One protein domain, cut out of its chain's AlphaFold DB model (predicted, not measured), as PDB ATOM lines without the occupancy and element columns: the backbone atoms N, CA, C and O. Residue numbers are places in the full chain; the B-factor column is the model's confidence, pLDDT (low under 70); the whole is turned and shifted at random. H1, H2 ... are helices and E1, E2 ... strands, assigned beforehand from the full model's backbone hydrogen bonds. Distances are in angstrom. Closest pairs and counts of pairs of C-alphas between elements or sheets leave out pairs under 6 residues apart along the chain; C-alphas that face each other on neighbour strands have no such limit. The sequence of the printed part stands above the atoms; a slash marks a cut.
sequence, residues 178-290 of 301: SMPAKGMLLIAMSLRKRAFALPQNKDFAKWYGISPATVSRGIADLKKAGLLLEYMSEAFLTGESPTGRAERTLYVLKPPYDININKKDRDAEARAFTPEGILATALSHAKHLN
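AT A GLANCE: This is residues 178 to 290 of the 301 residues of the protein "Helix-turn-helix domain-containing protein" of Streptomyces sporangiiformans (UniProt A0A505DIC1). A long two-stranded hairpin, E1 and E2, runs between two groups of helices: H1, H2 and H3 cluster on one side, with H1 and H3 near the end of the hairpin where E1 begins and E2 ends, while H4 and H5 make a corner on the other side, with H5 apart from both strands. Residues 283 to 290, of which 283 to 289 belong to H5, stick out free. The printed part has 113 residues, with five named helices and two named strands in the order H1 H2 H3 E1 E2 H4 H5; the sheet order is E1 - E2, antiparallel, and the class is mixed, helices and strands. The whole is compact, with a radius of gyration of the C-alphas of 15.2 A, and the C-alphas span 39 by 39 by 23 A.

IN THESE COORDINATES: H1, residues 179 to 191, begins with C-alpha 179 at (-5.710, -38.839, -29.929) and is 18.9 A long. H2 is residues 202 to 207, and H3, residues 212 to 224, is 18.3 A long. E1, residues 228 to 237, begins with C-alpha 228 at (-14.083, -42.266, -42.270), is 24.8 A long and bends by 64 degrees at residue 231. E2, residues 245 to 253, is 26.2 A long. H4, residues 263 to 272, is 14.2 A long. H5, residues 275 to 289, is 21.8 A long and ends with C-alpha 289 at (-33.375, -58.488, -50.629).

HOW THE PARTS SIT: H1 and H3 touch, about perpendicular at 87 degrees; their closest C-alphas, of Ala 181 and Gly 218, are 3.8 A apart. H2 and H3 touch only at the corner by their link, through residues 212 to 215 of H3, with the C-alphas of Ala 205 and Pro 212 closest at 5.4 A. The closest C-alphas of H3 and E1, Leu 222 and Leu 228, are 5.3 A apart, and those of H1 and E2, Ala 188 and Leu 253, 7.7 A. E1 and E2 form an antiparallel hairpin, with N 231 and O 250 at 2.9 A and N 246 and O 236 at 2.9 A. Residues 196 to 197 pair antiparallel with residues 250 to 251 of E2. H4 and H5 touch only at the corner by their link, through residues 277 to 281 of H5, with the C-alphas of Ala 272 and Ile 278 closest at 5.3 A; at 71 degrees they are only just about perpendicular. H5 is apart from E1 and E2. Every O i to N i+4 pair is within hydrogen-bond range in H1, H2, H3 and H5, and 5 of 6 in H4.

THE WHOLE: The two C-alphas farthest apart, of Met 179 and Asn 290, are 43.4 A apart. The printed part has no cut, and no link is long. The mean pLDDT of the printed part is 83.5; residues 265 to 290 are under 70, and the mean of H5 is 48.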
ATOM      1  N   SER A 178      -6.983 -35.699 -33.474       97.88
ATOM      2  CA  SER A 178      -7.066 -35.919 -32.032       97.88
ATOM      3  C   SER A 178      -6.546 -37.315 -31.655       97.88
ATOM      4  O   SER A 178      -6.564 -38.250 -32.459       97.88
ATOM      5  N   MET A 179      -6.122 -37.508 -30.402       97.88
ATOM      6  CA  MET A 179      -5.710 -38.839 -29.929       97.88
ATOM      7  C   MET A 179      -6.809 -39.909 -30.069       97.88
ATOM      8  O   MET A 179      -6.489 -41.011 -30.524       97.88
ATOM      9  N   PRO A 180      -8.090 -39.633 -29.740       98.50
ATOM     10  CA  PRO A 180      -9.184 -40.544 -30.063       98.50
ATOM     11  C   PRO A 180      -9.246 -40.918 -31.548       98.50
ATOM     12  O   PRO A 180      -9.375 -42.102 -31.864       98.50
ATOM     13  N   ALA A 181      -9.104 -39.945 -32.455       98.56
ATOM     14  CA  ALA A 181      -9.139 -40.179 -33.897       98.56
ATOM     15  C   ALA A 181      -7.972 -41.058 -34.363       98.56
ATOM     16  O   ALA A 181      -8.190 -42.040 -35.067       98.56
ATOM     17  N   LYS A 182      -6.745 -40.775 -33.903       98.69
ATOM     18  CA  LYS A 182      -5.560 -41.604 -34.186       98.69
ATOM     19  C   LYS A 182      -5.763 -43.051 -33.730       98.69
ATOM     20  O   LYS A 182      -5.489 -43.982 -34.482       98.69
ATOM     21  N   GLY A 183      -6.285 -43.249 -32.518       98.44
ATOM     22  CA  GLY A 183      -6.597 -44.582 -31.998       98.44
ATOM     23  C   GLY A 183      -7.637 -45.314 -32.846       98.44
ATOM     24  O   GLY A 183      -7.420 -46.463 -33.230       98.44
ATOM     25  N   MET A 184      -8.738 -44.637 -33.183       98.62
ATOM     26  CA  MET A 184      -9.800 -45.216 -34.005       98.62
ATOM     27  C   MET A 184      -9.362 -45.489 -35.444       98.62
ATOM     28  O   MET A 184      -9.816 -46.477 -36.016       98.62
ATOM     29  N   LEU A 185      -8.442 -44.699 -36.006       98.69
ATOM     30  CA  LEU A 185      -7.858 -44.953 -37.322       98.69
ATOM     31  C   LEU A 185      -7.113 -46.288 -37.318       98.69
ATOM     32  O   LEU A 185      -7.404 -47.157 -38.134       98.69
ATOM     33  N   LEU A 186      -6.211 -46.498 -36.351       98.69
ATOM     34  CA  LEU A 186      -5.471 -47.759 -36.242       98.69
ATOM     35  C   LEU A 186      -6.401 -48.954 -35.983       98.69
ATOM     36  O   LEU A 186      -6.208 -50.016 -36.575       98.69
ATOM     37  N   ILE A 187      -7.430 -48.785 -35.143       98.38
ATOM     38  CA  ILE A 187      -8.441 -49.824 -34.904       98.38
ATOM     39  C   ILE A 187      -9.170 -50.170 -36.205       98.38
ATOM     40  O   ILE A 187      -9.198 -51.342 -36.573       98.38
ATOM     41  N   ALA A 188      -9.699 -49.181 -36.928       98.06
ATOM     42  CA  ALA A 188     -10.413 -49.388 -38.186       98.06
ATOM     43  C   ALA A 188      -9.536 -50.097 -39.231       98.06
ATOM     44  O   ALA A 188      -9.945 -51.099 -39.817       98.06
ATOM     45  N   MET A 189      -8.286 -49.656 -39.391       98.06
ATOM     46  CA  MET A 189      -7.322 -50.277 -40.306       98.06
ATOM     47  C   MET A 189      -7.002 -51.729 -39.924       98.06
ATOM     48  O   MET A 189      -6.836 -52.581 -40.800       98.06
ATOM     49  N   SER A 190      -6.968 -52.039 -38.624       96.38
ATOM     50  CA  SER A 190      -6.729 -53.397 -38.116       96.38
ATOM     51  C   SER A 190      -7.860 -54.386 -38.421       96.38
ATOM     52  O   SER A 190      -7.628 -55.599 -38.402       96.38
ATOM     53  N   LEU A 191      -9.071 -53.894 -38.723       94.75
ATOM     54  CA  LEU A 191     -10.213 -54.744 -39.066       94.75
ATOM     55  C   LEU A 191     -10.036 -55.402 -40.435       94.75
ATOM     56  O   LEU A 191     -10.561 -56.497 -40.630       94.75
ATOM     57  N   ARG A 192      -9.277 -54.774 -41.350       92.75
ATOM     58  CA  ARG A 192      -8.964 -55.297 -42.697       92.75
ATOM     59  C   ARG A 192     -10.210 -55.707 -43.492       92.75
ATOM     60  O   ARG A 192     -10.196 -56.686 -44.235       92.75
ATOM     61  N   LYS A 193     -11.306 -54.977 -43.299       91.12
ATOM     62  CA  LYS A 193     -12.584 -55.184 -43.983       91.12
ATOM     63  C   LYS A 193     -12.896 -53.969 -44.834       91.12
ATOM     64  O   LYS A 193     -12.592 -52.859 -44.415       91.12
ATOM     65  N   ARG A 194     -13.544 -54.200 -45.978       87.62
ATOM     66  CA  ARG A 194     -14.066 -53.135 -46.843       87.62
ATOM     67  C   ARG A 194     -15.012 -52.230 -46.062       87.62
ATOM     68  O   ARG A 194     -14.700 -51.069 -45.862       87.62
ATOM     69  N   ALA A 195     -16.109 -52.799 -45.566       90.31
ATOM     70  CA  ALA A 195     -17.060 -52.116 -44.701       90.31
ATOM     71  C   ALA A 195     -17.063 -52.755 -43.307       90.31
ATOM     72  O   ALA A 195     -16.974 -53.981 -43.169       90.31
ATOM     73  N   PHE A 196     -17.148 -51.936 -42.263       94.19
ATOM     74  CA  PHE A 196     -17.100 -52.407 -40.882       94.19
ATOM     75  C   PHE A 196     -17.951 -51.550 -39.946       94.19
ATOM     76  O   PHE A 196     -18.126 -50.353 -40.144       94.19
ATOM     77  N   ALA A 197     -18.459 -52.177 -38.889       94.56
ATOM     78  CA  ALA A 197     -19.150 -51.474 -37.819       94.56
ATOM     79  C   ALA A 197     -18.143 -50.973 -36.775       94.56
ATOM     80  O   ALA A 197     -17.205 -51.691 -36.420       94.56
ATOM     81  N   LEU A 198     -18.403 -49.789 -36.222       95.81
ATOM     82  CA  LEU A 198     -17.726 -49.266 -35.031       95.81
ATOM     83  C   LEU A 198     -18.768 -48.980 -33.935       95.81
ATOM     84  O   LEU A 198     -19.170 -47.827 -33.757       95.81
ATOM     85  N   PRO A 199     -19.270 -50.015 -33.230       93.88
ATOM     86  CA  PRO A 199     -20.245 -49.831 -32.162       93.88
ATOM     87  C   PRO A 199     -19.706 -48.917 -31.060       93.88
ATOM     88  O   PRO A 199     -18.594 -49.094 -30.570       93.88
ATOM     89  N   GLN A 200     -20.528 -47.970 -30.614       93.81
ATOM     90  CA  GLN A 200     -20.177 -47.026 -29.546       93.81
ATOM     91  C   GLN A 200     -20.576 -47.558 -28.157       93.81
ATOM     92  O   GLN A 200     -20.958 -46.799 -27.270       93.81
ATOM     93  N   ASN A 201     -20.523 -48.881 -27.973       91.94
ATOM     94  CA  ASN A 201     -20.943 -49.560 -26.749       91.94
ATOM     95  C   ASN A 201     -19.747 -49.969 -25.868       91.94
ATOM     96  O   ASN A 201     -18.578 -49.860 -26.253       91.94
ATOM     97  N   LYS A 202     -20.046 -50.415 -24.641       93.94
ATOM     98  CA  LYS A 202     -19.027 -50.788 -23.646       93.94
ATOM     99  C   LYS A 202     -18.205 -52.001 -24.075       93.94
ATOM    100  O   LYS A 202     -17.001 -52.002 -23.838       93.94
ATOM    101  N   ASP A 203     -18.815 -52.991 -24.723       91.88
ATOM    102  CA  ASP A 203     -18.122 -54.224 -25.109       91.88
ATOM    103  C   ASP A 203     -17.083 -53.985 -26.197       91.88
ATOM    104  O   ASP A 203     -15.929 -54.398 -26.051       91.88
ATOM    105  N   PHE A 204     -17.449 -53.228 -27.234       93.69
ATOM    106  CA  PHE A 204     -16.505 -52.817 -28.267       93.69
ATOM    107  C   PHE A 204     -15.352 -52.008 -27.666       93.69
ATOM    108  O   PHE A 204     -14.187 -52.285 -27.940       93.69
ATOM    109  N   ALA A 205     -15.651 -51.039 -26.797       96.38
ATOM    110  CA  ALA A 205     -14.623 -50.222 -26.160       96.38
ATOM    111  C   ALA A 205     -13.682 -51.062 -25.266       96.38
ATOM    112  O   ALA A 205     -12.460 -50.876 -25.292       96.38
ATOM    113  N   LYS A 206     -14.233 -52.043 -24.535       95.25
ATOM    114  CA  LYS A 206     -13.495 -52.963 -23.658       95.25
ATOM    115  C   LYS A 206     -12.485 -53.810 -24.426       95.25
ATOM    116  O   LYS A 206     -11.367 -53.974 -23.944       95.25
ATOM    117  N   TRP A 207     -12.833 -54.302 -25.616       94.12
ATOM    118  CA  TRP A 207     -11.932 -55.089 -26.468       94.12
ATOM    119  C   TRP A 207     -10.611 -54.388 -26.783       94.12
ATOM    120  O   TRP A 207      -9.578 -55.047 -26.897       94.12
ATOM    121  N   TYR A 208     -10.655 -53.062 -26.898       96.31
ATOM    122  CA  TYR A 208      -9.497 -52.226 -27.185       96.31
ATOM    123  C   TYR A 208      -9.010 -51.461 -25.959       96.31
ATOM    124  O   TYR A 208      -8.124 -50.639 -26.103       96.31
ATOM    125  N   GLY A 209      -9.557 -51.682 -24.759       96.38
ATOM    126  CA  GLY A 209      -9.107 -51.019 -23.526       96.38
ATOM    127  C   GLY A 209      -9.286 -49.496 -23.518       96.38
ATOM    128  O   GLY A 209      -8.535 -48.791 -22.838       96.38
ATOM    129  N   ILE A 210     -10.259 -48.989 -24.274       97.38
ATOM    130  CA  ILE A 210     -10.622 -47.569 -24.359       97.38
ATOM    131  C   ILE A 210     -12.026 -47.345 -23.787       97.38
ATOM    132  O   ILE A 210     -12.743 -48.293 -23.477       97.38
ATOM    133  N   SER A 211     -12.429 -46.085 -23.608       96.94
ATOM    134  CA  SER A 211     -13.792 -45.756 -23.176       96.94
ATOM    135  C   SER A 211     -14.734 -45.596 -24.377       96.94
ATOM    136  O   SER A 211     -14.274 -45.200 -25.453       96.94
ATOM    137  N   PRO A 212     -16.055 -45.804 -24.204       97.81
ATOM    138  CA  PRO A 212     -17.037 -45.490 -25.244       97.81
ATOM    139  C   PRO A 212     -16.929 -44.039 -25.729       97.81
ATOM    140  O   PRO A 212     -16.960 -43.786 -26.924       97.81
ATOM    141  N   ALA A 213     -16.658 -43.090 -24.825       97.50
ATOM    142  CA  ALA A 213     -16.452 -41.687 -25.183       97.50
ATOM    143  C   ALA A 213     -15.218 -41.458 -26.080       97.50
ATOM    144  O   ALA A 213     -15.199 -40.529 -26.888       97.50
ATOM    145  N   THR A 214     -14.162 -42.267 -25.940       98.00
ATOM    146  CA  THR A 214     -13.017 -42.248 -26.866       98.00
ATOM    147  C   THR A 214     -13.418 -42.796 -28.232       98.00
ATOM    148  O   THR A 214     -13.033 -42.211 -29.239       98.00
ATOM    149  N   VAL A 215     -14.232 -43.856 -28.281       98.31
ATOM    150  CA  VAL A 215     -14.769 -44.399 -29.540       98.31
ATOM    151  C   VAL A 215     -15.614 -43.343 -30.255       98.31
ATOM    152  O   VAL A 215     -15.310 -42.994 -31.392       98.31
ATOM    153  N   SER A 216     -16.613 -42.771 -29.576       98.00
ATOM    154  CA  SER A 216     -17.520 -41.759 -30.135       98.00
ATOM    155  C   SER A 216     -16.779 -40.543 -30.688       98.00
ATOM    156  O   SER A 216     -16.989 -40.164 -31.840       98.00
ATOM    157  N   ARG A 217     -15.868 -39.956 -29.897       98.31
ATOM    158  CA  ARG A 217     -15.073 -38.797 -30.333       98.31
ATOM    159  C   ARG A 217     -14.145 -39.146 -31.488       98.31
ATOM    160  O   ARG A 217     -14.071 -38.390 -32.445       98.31
ATOM    161  N   GLY A 218     -13.486 -40.304 -31.433       98.44
ATOM    162  CA  GLY A 218     -12.602 -40.743 -32.509       98.44
ATOM    163  C   GLY A 218     -13.341 -40.945 -33.831       98.44
ATOM    164  O   GLY A 218     -12.851 -40.503 -34.864       98.44
ATOM    165  N   ILE A 219     -14.538 -41.539 -33.810       98.44
ATOM    166  CA  ILE A 219     -15.389 -41.676 -35.004       98.44
ATOM    167  C   ILE A 219     -15.784 -40.298 -35.545       98.44
ATOM    168  O   ILE A 219     -15.626 -40.047 -36.739       98.44
ATOM    169  N   ALA A 220     -16.270 -39.403 -34.682       98.44
ATOM    170  CA  ALA A 220     -16.697 -38.064 -35.086       98.44
ATOM    171  C   ALA A 220     -15.551 -37.260 -35.722       98.44
ATOM    172  O   ALA A 220     -15.727 -36.669 -36.788       98.44
ATOM    173  N   ASP A 221     -14.365 -37.296 -35.118       98.31
ATOM    174  CA  ASP A 221     -13.186 -36.584 -35.610       98.31
ATOM    175  C   ASP A 221     -12.666 -37.169 -36.931       98.31
ATOM    176  O   ASP A 221     -12.300 -36.414 -37.830       98.31
ATOM    177  N   LEU A 222     -12.686 -38.498 -37.105       98.56
ATOM    178  CA  LEU A 222     -12.315 -39.127 -38.380       98.56
ATOM    179  C   LEU A 222     -13.301 -38.800 -39.504       98.56
ATOM    180  O   LEU A 222     -12.874 -38.596 -40.643       98.56
ATOM    181  N   LYS A 223     -14.602 -38.724 -39.196       97.94
ATOM    182  CA  LYS A 223     -15.619 -38.252 -40.146       97.94
ATOM    183  C   LYS A 223     -15.372 -36.796 -40.528       97.94
ATOM    184  O   LYS A 223     -15.350 -36.471 -41.709       97.94
ATOM    185  N   LYS A 224     -15.129 -35.929 -39.538       97.25
ATOM    186  CA  LYS A 224     -14.821 -34.508 -39.757       97.25
ATOM    187  C   LYS A 224     -13.565 -34.314 -40.611       97.25
ATOM    188  O   LYS A 224     -13.543 -33.434 -41.462       97.25
ATOM    189  N   ALA A 225     -12.545 -35.149 -40.415       95.38
ATOM    190  CA  ALA A 225     -11.325 -35.153 -41.220       95.38
ATOM    191  C   ALA A 225     -11.504 -35.782 -42.620       95.38
ATOM    192  O   ALA A 225     -10.554 -35.819 -43.399       95.38
ATOM    193  N   GLY A 226     -12.690 -36.308 -42.949       94.94
ATOM    194  CA  GLY A 226     -12.967 -36.962 -44.229       94.94
ATOM    195  C   GLY A 226     -12.224 -38.287 -44.429       94.94
ATOM    196  O   GLY A 226     -12.038 -38.709 -45.569       94.94
ATOM    197  N   LEU A 227     -11.772 -38.929 -43.345       96.12
ATOM    198  CA  LEU A 227     -11.036 -40.200 -43.375       96.12
ATOM    199  C   LEU A 227     -11.951 -41.415 -43.206       96.12
ATOM    200  O   LEU A 227     -11.630 -42.498 -43.693       96.12
ATOM    201  N   LEU A 228     -13.075 -41.237 -42.510       96.44
ATOM    202  CA  LEU A 228     -14.083 -42.266 -42.270       96.44
ATOM    203  C   LEU A 228     -15.398 -41.836 -42.920       96.44
ATOM    204  O   LEU A 228     -15.931 -40.776 -42.590       96.44
ATOM    205  N   LEU A 229     -15.919 -42.661 -43.824       94.19
ATOM    206  CA  LEU A 229     -17.144 -42.382 -44.571       94.19
ATOM    207  C   LEU A 229     -18.233 -43.368 -44.152       94.19
ATOM    208  O   LEU A 229     -17.965 -44.554 -43.954       94.19
ATOM    209  N   GLU A 230     -19.462 -42.880 -44.008       92.56
ATOM    210  CA  GLU A 230     -20.627 -43.749 -43.848       92.56
ATOM    211  C   GLU A 230     -20.930 -44.429 -45.182       92.56
ATOM    212  O   GLU A 230     -20.946 -43.775 -46.223       92.56
ATOM    213  N   TYR A 231     -21.132 -45.744 -45.151       89.06
ATOM    214  CA  TYR A 231     -21.361 -46.542 -46.353       89.06
ATOM    215  C   TYR A 231     -22.815 -46.990 -46.464       89.06
ATOM    216  O   TYR A 231     -23.471 -46.714 -47.464       89.06
ATOM    217  N   MET A 232     -23.333 -47.668 -45.438       88.12
ATOM    218  CA  MET A 232     -24.742 -48.065 -45.366       88.12
ATOM    219  C   MET A 232     -25.157 -48.416 -43.943       88.12
ATOM    220  O   MET A 232     -24.312 -48.701 -43.095       88.12
ATOM    221  N   SER A 233     -26.465 -48.460 -43.710       89.56
ATOM    222  CA  SER A 233     -27.049 -49.079 -42.522       89.56
ATOM    223  C   SER A 233     -27.385 -50.542 -42.807       89.56
ATOM    224  O   SER A 233     -27.927 -50.874 -43.859       89.56
ATOM    225  N   GLU A 234     -27.049 -51.423 -41.871       87.19
ATOM    226  CA  GLU A 234     -27.328 -52.856 -41.934       87.19
ATOM    227  C   GLU A 234     -28.185 -53.262 -40.730       87.19
ATOM    228  O   GLU A 234     -27.829 -52.972 -39.584       87.19
ATOM    229  N   ALA A 235     -29.287 -53.970 -40.983       87.88
ATOM    230  CA  ALA A 235     -30.048 -54.641 -39.937       87.88
ATOM    231  C   ALA A 235     -29.348 -55.949 -39.533       87.88
ATOM    232  O   ALA A 235     -28.996 -56.767 -40.382       87.88
ATOM    233  N   PHE A 236     -29.175 -56.176 -38.235       85.19
ATOM    234  CA  PHE A 236     -28.584 -57.391 -37.683       85.19
ATOM    235  C   PHE A 236     -29.453 -57.961 -36.560       85.19
ATOM    236  O   PHE A 236     -30.223 -57.250 -35.911       85.19
ATOM    237  N   LEU A 237     -29.347 -59.273 -36.342       86.31
ATOM    238  CA  LEU A 237     -30.068 -59.954 -35.270       86.31
ATOM    239  C   LEU A 237     -29.422 -59.651 -33.917       86.31
ATOM    240  O   LEU A 237     -28.199 -59.724 -33.780       86.31
ATOM    241  N   THR A 238     -30.241 -59.353 -32.915       83.12
ATOM    242  CA  THR A 238     -29.793 -59.143 -31.535       83.12
ATOM    243  C   THR A 238     -30.872 -59.561 -30.545       83.12
ATOM    244  O   THR A 238     -32.055 -59.365 -30.802       83.12
ATOM    245  N   GLY A 239     -30.464 -60.109 -29.398       84.19
ATOM    246  CA  GLY A 239     -31.366 -60.374 -28.273       84.19
ATOM    247  C   GLY A 239     -31.639 -59.145 -27.398       84.19
ATOM    248  O   GLY A 239     -32.474 -59.210 -26.507       84.19
ATOM    249  N   GLU A 240     -30.940 -58.031 -27.635       81.69
ATOM    250  CA  GLU A 240     -31.059 -56.802 -26.830       81.69
ATOM    251  C   GLU A 240     -32.252 -55.923 -27.238       81.69
ATOM    252  O   GLU A 240     -32.612 -54.991 -26.524       81.69
ATOM    253  N   SER A 241     -32.864 -56.201 -28.392       85.94
ATOM    254  CA  SER A 241     -34.024 -55.476 -28.913       85.94
ATOM    255  C   SER A 241     -35.289 -56.326 -28.772       85.94
ATOM    256  O   SER A 241     -35.245 -57.505 -29.135       85.94
ATOM    257  N   PRO A 242     -36.440 -55.756 -28.356       83.00
ATOM    258  CA  PRO A 242     -37.715 -56.479 -28.305       83.00
ATOM    259  C   PRO A 242     -38.133 -57.105 -29.643       83.00
ATOM    260  O   PRO A 242     -38.814 -58.124 -29.666       83.00
ATOM    261  N   THR A 243     -37.711 -56.521 -30.771       87.81
ATOM    262  CA  THR A 243     -38.014 -57.033 -32.119       87.81
ATOM    263  C   THR A 243     -37.035 -58.113 -32.592       87.81
ATOM    264  O   THR A 243     -37.161 -58.616 -33.709       87.81
ATOM    265  N   GLY A 244     -36.018 -58.447 -31.789       88.25
ATOM    266  CA  GLY A 244     -34.942 -59.369 -32.162       88.25
ATOM    267  C   GLY A 244     -33.969 -58.809 -33.210       88.25
ATOM    268  O   GLY A 244     -33.124 -59.540 -33.737       88.25
ATOM    269  N   ARG A 245     -34.108 -57.527 -33.572       87.88
ATOM    270  CA  ARG A 245     -33.351 -56.852 -34.633       87.88
ATOM    271  C   ARG A 245     -32.902 -55.469 -34.184       87.88
ATOM    272  O   ARG A 245     -33.623 -54.778 -33.466       87.88
ATOM    273  N   ALA A 246     -31.726 -55.067 -34.642       88.50
ATOM    274  CA  ALA A 246     -31.199 -53.716 -34.497       88.50
ATOM    275  C   ALA A 246     -30.514 -53.280 -35.791       88.50
ATOM    276  O   ALA A 246     -30.185 -54.106 -36.641       88.50
ATOM    277  N   GLU A 247     -30.282 -51.982 -35.932       90.62
ATOM    278  CA  GLU A 247     -29.555 -51.412 -37.060       90.62
ATOM    279  C   GLU A 247     -28.178 -50.922 -36.622       90.62
ATOM    280  O   GLU A 247     -27.980 -50.474 -35.490       90.62
ATOM    281  N   ARG A 248     -27.203 -51.013 -37.525       90.75
ATOM    282  CA  ARG A 248     -25.873 -50.436 -37.331       90.75
ATOM    283  C   ARG A 248     -25.374 -49.773 -38.603       90.75
ATOM    284  O   ARG A 248     -25.552 -50.301 -39.698       90.75
ATOM    285  N   THR A 249     -24.664 -48.668 -38.440       92.38
ATOM    286  CA  THR A 249     -23.936 -48.023 -39.532       92.38
ATOM    287  C   THR A 249     -22.643 -48.779 -39.817       92.38
ATOM    288  O   THR A 249     -21.844 -49.049 -38.910       92.38
ATOM    289  N   LEU A 250     -22.432 -49.107 -41.085       93.75
ATOM    290  CA  LEU A 250     -21.167 -49.578 -41.616       93.75
ATOM    291  C   LEU A 250     -20.391 -48.404 -42.206       93.75
ATOM    292  O   LEU A 250     -20.944 -47.558 -42.911       93.75
ATOM    293  N   TYR A 251     -19.094 -48.392 -41.934       95.31
ATOM    294  CA  TYR A 251     -18.157 -47.376 -42.383       95.31
ATOM    295  C   TYR A 251     -17.109 -47.975 -43.313       95.31
ATOM    296  O   TYR A 251     -16.813 -49.171 -43.236       95.31
ATOM    297  N   VAL A 252     -16.519 -47.119 -44.140       95.12
ATOM    298  CA  VAL A 252     -15.346 -47.406 -44.978       95.12
ATOM    299  C   VAL A 252     -14.255 -46.369 -44.686       95.12
ATOM    300  O   VAL A 252     -14.553 -45.244 -44.268       95.12
ATOM    301  N   LEU A 253     -12.987 -46.741 -44.873       95.81
ATOM    302  CA  LEU A 253     -11.867 -45.796 -44.799       95.81
ATOM    303  C   LEU A 253     -11.605 -45.208 -46.179       95.81
ATOM    304  O   LEU A 253     -11.562 -45.943 -47.155       95.81
ATOM    305  N   LYS A 254     -11.368 -43.900 -46.253       93.62
ATOM    306  CA  LYS A 254     -10.982 -43.244 -47.504       93.62
ATOM    307  C   LYS A 254      -9.572 -43.686 -47.940       93.62
ATOM    308  O   LYS A 254      -8.689 -43.802 -47.081       93.62
ATOM    309  N   PRO A 255      -9.297 -43.834 -49.250       91.25
ATOM    310  CA  PRO A 255      -7.934 -44.007 -49.738       91.25
ATOM    311  C   PRO A 255      -6.981 -42.889 -49.271       91.25
ATOM    312  O   PRO A 255      -7.389 -41.725 -49.209       91.25
ATOM    313  N   PRO A 256      -5.709 -43.201 -48.945       94.19
ATOM    314  CA  PRO A 256      -5.052 -44.514 -49.036       94.19
ATOM    315  C   PRO A 256      -5.189 -45.391 -47.772       94.19
ATOM    316  O   PRO A 256      -4.480 -46.390 -47.620       94.19
ATOM    317  N   TYR A 257      -6.052 -45.030 -46.818       95.94
ATOM    318  CA  TYR A 257      -6.180 -45.740 -45.536       95.94
ATOM    319  C   TYR A 257      -6.964 -47.066 -45.652       95.94
ATOM    320  O   TYR A 257      -6.940 -47.889 -44.733       95.94
ATOM    321  N   ASP A 258      -7.567 -47.321 -46.812       92.81
ATOM    322  CA  ASP A 258      -8.198 -48.572 -47.247       92.81
ATOM    323  C   ASP A 258      -7.193 -49.659 -47.688       92.81
ATOM    324  O   ASP A 258      -7.587 -50.799 -47.922       92.81
ATOM    325  N   ILE A 259      -5.883 -49.369 -47.751       93.31
ATOM    326  CA  ILE A 259      -4.806 -50.269 -48.235       93.31
ATOM    327  C   ILE A 259      -4.808 -51.693 -47.641       93.31
ATOM    328  O   ILE A 259      -4.184 -52.610 -48.180       93.31
ATOM    329  N   ASN A 260      -5.485 -51.880 -46.511       93.56
ATOM    330  CA  ASN A 260      -5.557 -53.123 -45.753       93.56
ATOM    331  C   ASN A 260      -6.628 -54.108 -46.223       93.56
ATOM    332  O   ASN A 260      -6.671 -55.231 -45.709       93.56
ATOM    333  N   ILE A 261      -7.464 -53.709 -47.181       89.06
ATOM    334  CA  ILE A 261      -8.453 -54.578 -47.819       89.06
ATOM    335  C   ILE A 261      -7.843 -55.242 -49.063       89.06
ATOM    336  O   ILE A 261      -6.802 -54.822 -49.581       89.06
ATOM    337  N   ASN A 262      -8.448 -56.334 -49.536       80.94
ATOM    338  CA  ASN A 262      -7.932 -57.046 -50.703       80.94
ATOM    339  C   ASN A 262      -7.916 -56.113 -51.931       80.94
ATOM    340  O   ASN A 262      -8.804 -55.283 -52.097       80.94
ATOM    341  N   LYS A 263      -6.925 -56.258 -52.822       74.50
ATOM    342  CA  LYS A 263      -6.833 -55.484 -54.071       74.50
ATOM    343  C   LYS A 263      -8.142 -55.531 -54.872       74.50
ATOM    344  O   LYS A 263      -8.600 -54.489 -55.312       74.50
ATOM    345  N   LYS A 264      -8.779 -56.707 -54.963       71.69
ATOM    346  CA  LYS A 264     -10.083 -56.867 -55.632       71.69
ATOM    347  C   LYS A 264     -11.177 -55.973 -55.029       71.69
ATOM    348  O   LYS A 264     -11.986 -55.431 -55.772       71.69
ATOM    349  N   ASP A 265     -11.175 -55.801 -53.707       69.56
ATOM    350  CA  ASP A 265     -12.161 -54.979 -53.000       69.56
ATOM    351  C   ASP A 265     -11.880 -53.476 -53.168       69.56
ATOM    352  O   ASP A 265     -12.826 -52.706 -53.318       69.56
ATOM    353  N   ARG A 266     -10.601 -53.066 -53.222       65.94
ATOM    354  CA  ARG A 266     -10.192 -51.673 -53.516       65.94
ATOM    355  C   ARG A 266     -10.532 -51.254 -54.939       65.94
ATOM    356  O   ARG A 266     -11.070 -50.177 -55.168       65.94
ATOM    357  N   ASP A 267     -10.264 -52.127 -55.907       65.06
ATOM    358  CA  ASP A 267     -10.548 -51.848 -57.319       65.06
ATOM    359  C   ASP A 267     -12.069 -51.729 -57.572       65.06
ATOM    360  O   ASP A 267     -12.506 -50.992 -58.458       65.06
ATOM    361  N   ALA A 268     -12.893 -52.406 -56.761       62.75
ATOM    362  CA  ALA A 268     -14.345 -52.235 -56.762       62.75
ATOM    363  C   ALA A 268     -14.790 -50.879 -56.171       62.75
ATOM    364  O   ALA A 268     -15.804 -50.333 -56.601       62.75
ATOM    365  N   GLU A 269     -14.037 -50.313 -55.224       56.78
ATOM    366  CA  GLU A 269     -14.318 -49.027 -54.571       56.78
ATOM    367  C   GLU A 269     -14.050 -47.824 -55.483       56.78
ATOM    368  O   GLU A 269     -14.893 -46.931 -55.574       56.78
ATOM    369  N   ALA A 270     -12.953 -47.848 -56.249       56.62
ATOM    370  CA  ALA A 270     -12.674 -46.827 -57.266       56.62
ATOM    371  C   ALA A 270     -13.820 -46.691 -58.289       56.62
ATOM    372  O   ALA A 270     -14.060 -45.609 -58.821       56.62
ATOM    373  N   ARG A 271     -14.560 -47.783 -58.531       52.19
ATOM    374  CA  ARG A 271     -15.773 -47.790 -59.360       52.19
ATOM    375  C   ARG A 271     -17.013 -47.365 -58.572       52.19
ATOM    376  O   ARG A 271     -17.815 -46.607 -59.103       52.19
ATOM    377  N   ALA A 272     -17.162 -47.813 -57.322       52.78
ATOM    378  CA  ALA A 272     -18.323 -47.549 -56.466       52.78
ATOM    379  C   ALA A 272     -18.509 -46.070 -56.079       52.78
ATOM    380  O   ALA A 272     -19.640 -45.656 -55.870       52.78
ATOM    381  N   PHE A 273     -17.436 -45.275 -56.006       50.88
ATOM    382  CA  PHE A 273     -17.501 -43.834 -55.700       50.88
ATOM    383  C   PHE A 273     -17.760 -42.935 -56.923       50.88
ATOM    384  O   PHE A 273     -17.764 -41.710 -56.801       50.88
ATOM    385  N   THR A 274     -18.020 -43.521 -58.092       51.62
ATOM    386  CA  THR A 274     -18.668 -42.810 -59.204       51.62
ATOM    387  C   THR A 274     -20.191 -42.809 -58.996       51.62
ATOM    388  O   THR A 274     -20.709 -43.747 -58.382       51.62
ATOM    389  N   PRO A 275     -20.946 -41.821 -59.516       46.59
ATOM    390  CA  PRO A 275     -22.414 -41.834 -59.455       46.59
ATOM    391  C   PRO A 275     -23.032 -43.156 -59.955       46.59
ATOM    392  O   PRO A 275     -24.001 -43.658 -59.389       46.59
ATOM    393  N   GLU A 276     -22.413 -43.767 -60.966       45.97
ATOM    394  CA  GLU A 276     -22.804 -45.052 -61.559       45.97
ATOM    395  C   GLU A 276     -22.552 -46.239 -60.616       45.97
ATOM    396  O   GLU A 276     -23.351 -47.174 -60.535       45.97
ATOM    397  N   GLY A 277     -21.462 -46.195 -59.850       44.06
ATOM    398  CA  GLY A 277     -21.097 -47.227 -58.887       44.06
ATOM    399  C   GLY A 277     -21.947 -47.231 -57.617       44.06
ATOM    400  O   GLY A 277     -22.234 -48.308 -57.079       44.06
ATOM    401  N   ILE A 278     -22.405 -46.056 -57.174       51.53
ATOM    402  CA  ILE A 278     -23.372 -45.919 -56.074       51.53
ATOM    403  C   ILE A 278     -24.697 -46.576 -56.486       51.53
ATOM    404  O   ILE A 278     -25.237 -47.404 -55.748       51.53
ATOM    405  N   LEU A 279     -25.168 -46.294 -57.708       47.12
ATOM    406  CA  LEU A 279     -26.390 -46.873 -58.269       47.12
ATOM    407  C   LEU A 279     -26.278 -48.400 -58.449       47.12
ATOM    408  O   LEU A 279     -27.169 -49.143 -58.041       47.12
ATOM    409  N   ALA A 280     -25.161 -48.894 -58.991       51.66
ATOM    410  CA  ALA A 280     -24.929 -50.327 -59.195       51.66
ATOM    411  C   ALA A 280     -24.843 -51.118 -57.876       51.66
ATOM    412  O   ALA A 280     -25.337 -52.246 -57.783       51.66
ATOM    413  N   THR A 281     -24.250 -50.524 -56.836       50.69
ATOM    414  CA  THR A 281     -24.150 -51.139 -55.504       50.69
ATOM    415  C   THR A 281     -25.519 -51.217 -54.826       50.69
ATOM    416  O   THR A 281     -25.880 -52.271 -54.298       50.69
ATOM    417  N   ALA A 282     -26.316 -50.145 -54.911       48.19
ATOM    418  CA  ALA A 282     -27.692 -50.124 -54.420       48.19
ATOM    419  C   ALA A 282     -28.573 -51.175 -55.130       48.19
ATOM    420  O   ALA A 282     -29.313 -51.911 -54.477       48.19
ATOM    421  N   LEU A 283     -28.427 -51.324 -56.453       50.84
ATOM    422  CA  LEU A 283     -29.147 -52.325 -57.252       50.84
ATOM    423  C   LEU A 283     -28.740 -53.773 -56.921       50.84
ATOM    424  O   LEU A 283     -29.591 -54.662 -56.897       50.84
ATOM    425  N   SER A 284     -27.459 -54.026 -56.642       49.91
ATOM    426  CA  SER A 284     -26.969 -55.352 -56.232       49.91
ATOM    427  C   SER A 284     -27.533 -55.775 -54.869       49.91
ATOM    428  O   SER A 284     -28.005 -56.901 -54.700       49.91
ATOM    429  N   HIS A 285     -27.577 -54.850 -53.907       47.66
ATOM    430  CA  HIS A 285     -28.180 -55.099 -52.596       47.66
ATOM    431  C   HIS A 285     -29.705 -55.283 -52.674       47.66
ATOM    432  O   HIS A 285     -30.242 -56.171 -52.011       47.66
ATOM    433  N   ALA A 286     -30.399 -54.535 -53.538       47.12
ATOM    434  CA  ALA A 286     -31.830 -54.727 -53.782       47.12
ATOM    435  C   ALA A 286     -32.148 -56.119 -54.368       47.12
ATOM    436  O   ALA A 286     -33.145 -56.733 -53.991       47.12
ATOM    437  N   LYS A 287     -31.274 -56.674 -55.222       44.94
ATOM    438  CA  LYS A 287     -31.422 -58.046 -55.751       44.94
ATOM    439  C   LYS A 287     -31.293 -59.129 -54.678       44.94
ATOM    440  O   LYS A 287     -31.980 -60.141 -54.767       44.94
ATOM    441  N   HIS A 288     -30.458 -58.923 -53.660       45.06
ATOM    442  CA  HIS A 288     -30.325 -59.873 -52.550       45.06
ATOM    443  C   HIS A 288     -31.476 -59.794 -51.535       45.06
ATOM    444  O   HIS A 288     -31.755 -60.789 -50.869       45.06
ATOM    445  N   LEU A 289     -32.171 -58.656 -51.453       41.84
ATOM    446  CA  LEU A 289     -33.375 -58.488 -50.629       41.84
ATOM    447  C   LEU A 289     -34.658 -58.983 -51.325       41.84
ATOM    448  O   LEU A 289     -35.586 -59.395 -50.636       41.84
ATOM    449  N   ASN A 290     -34.689 -59.015 -52.664       36.81
ATOM    450  CA  ASN A 290     -35.839 -59.461 -53.466       36.81
ATOM    451  C   ASN A 290     -35.724 -60.886 -54.034       36.81
ATOM    452  O   ASN A 290     -36.524 -61.264 -54.888       36.81
TER     453      ASN A 290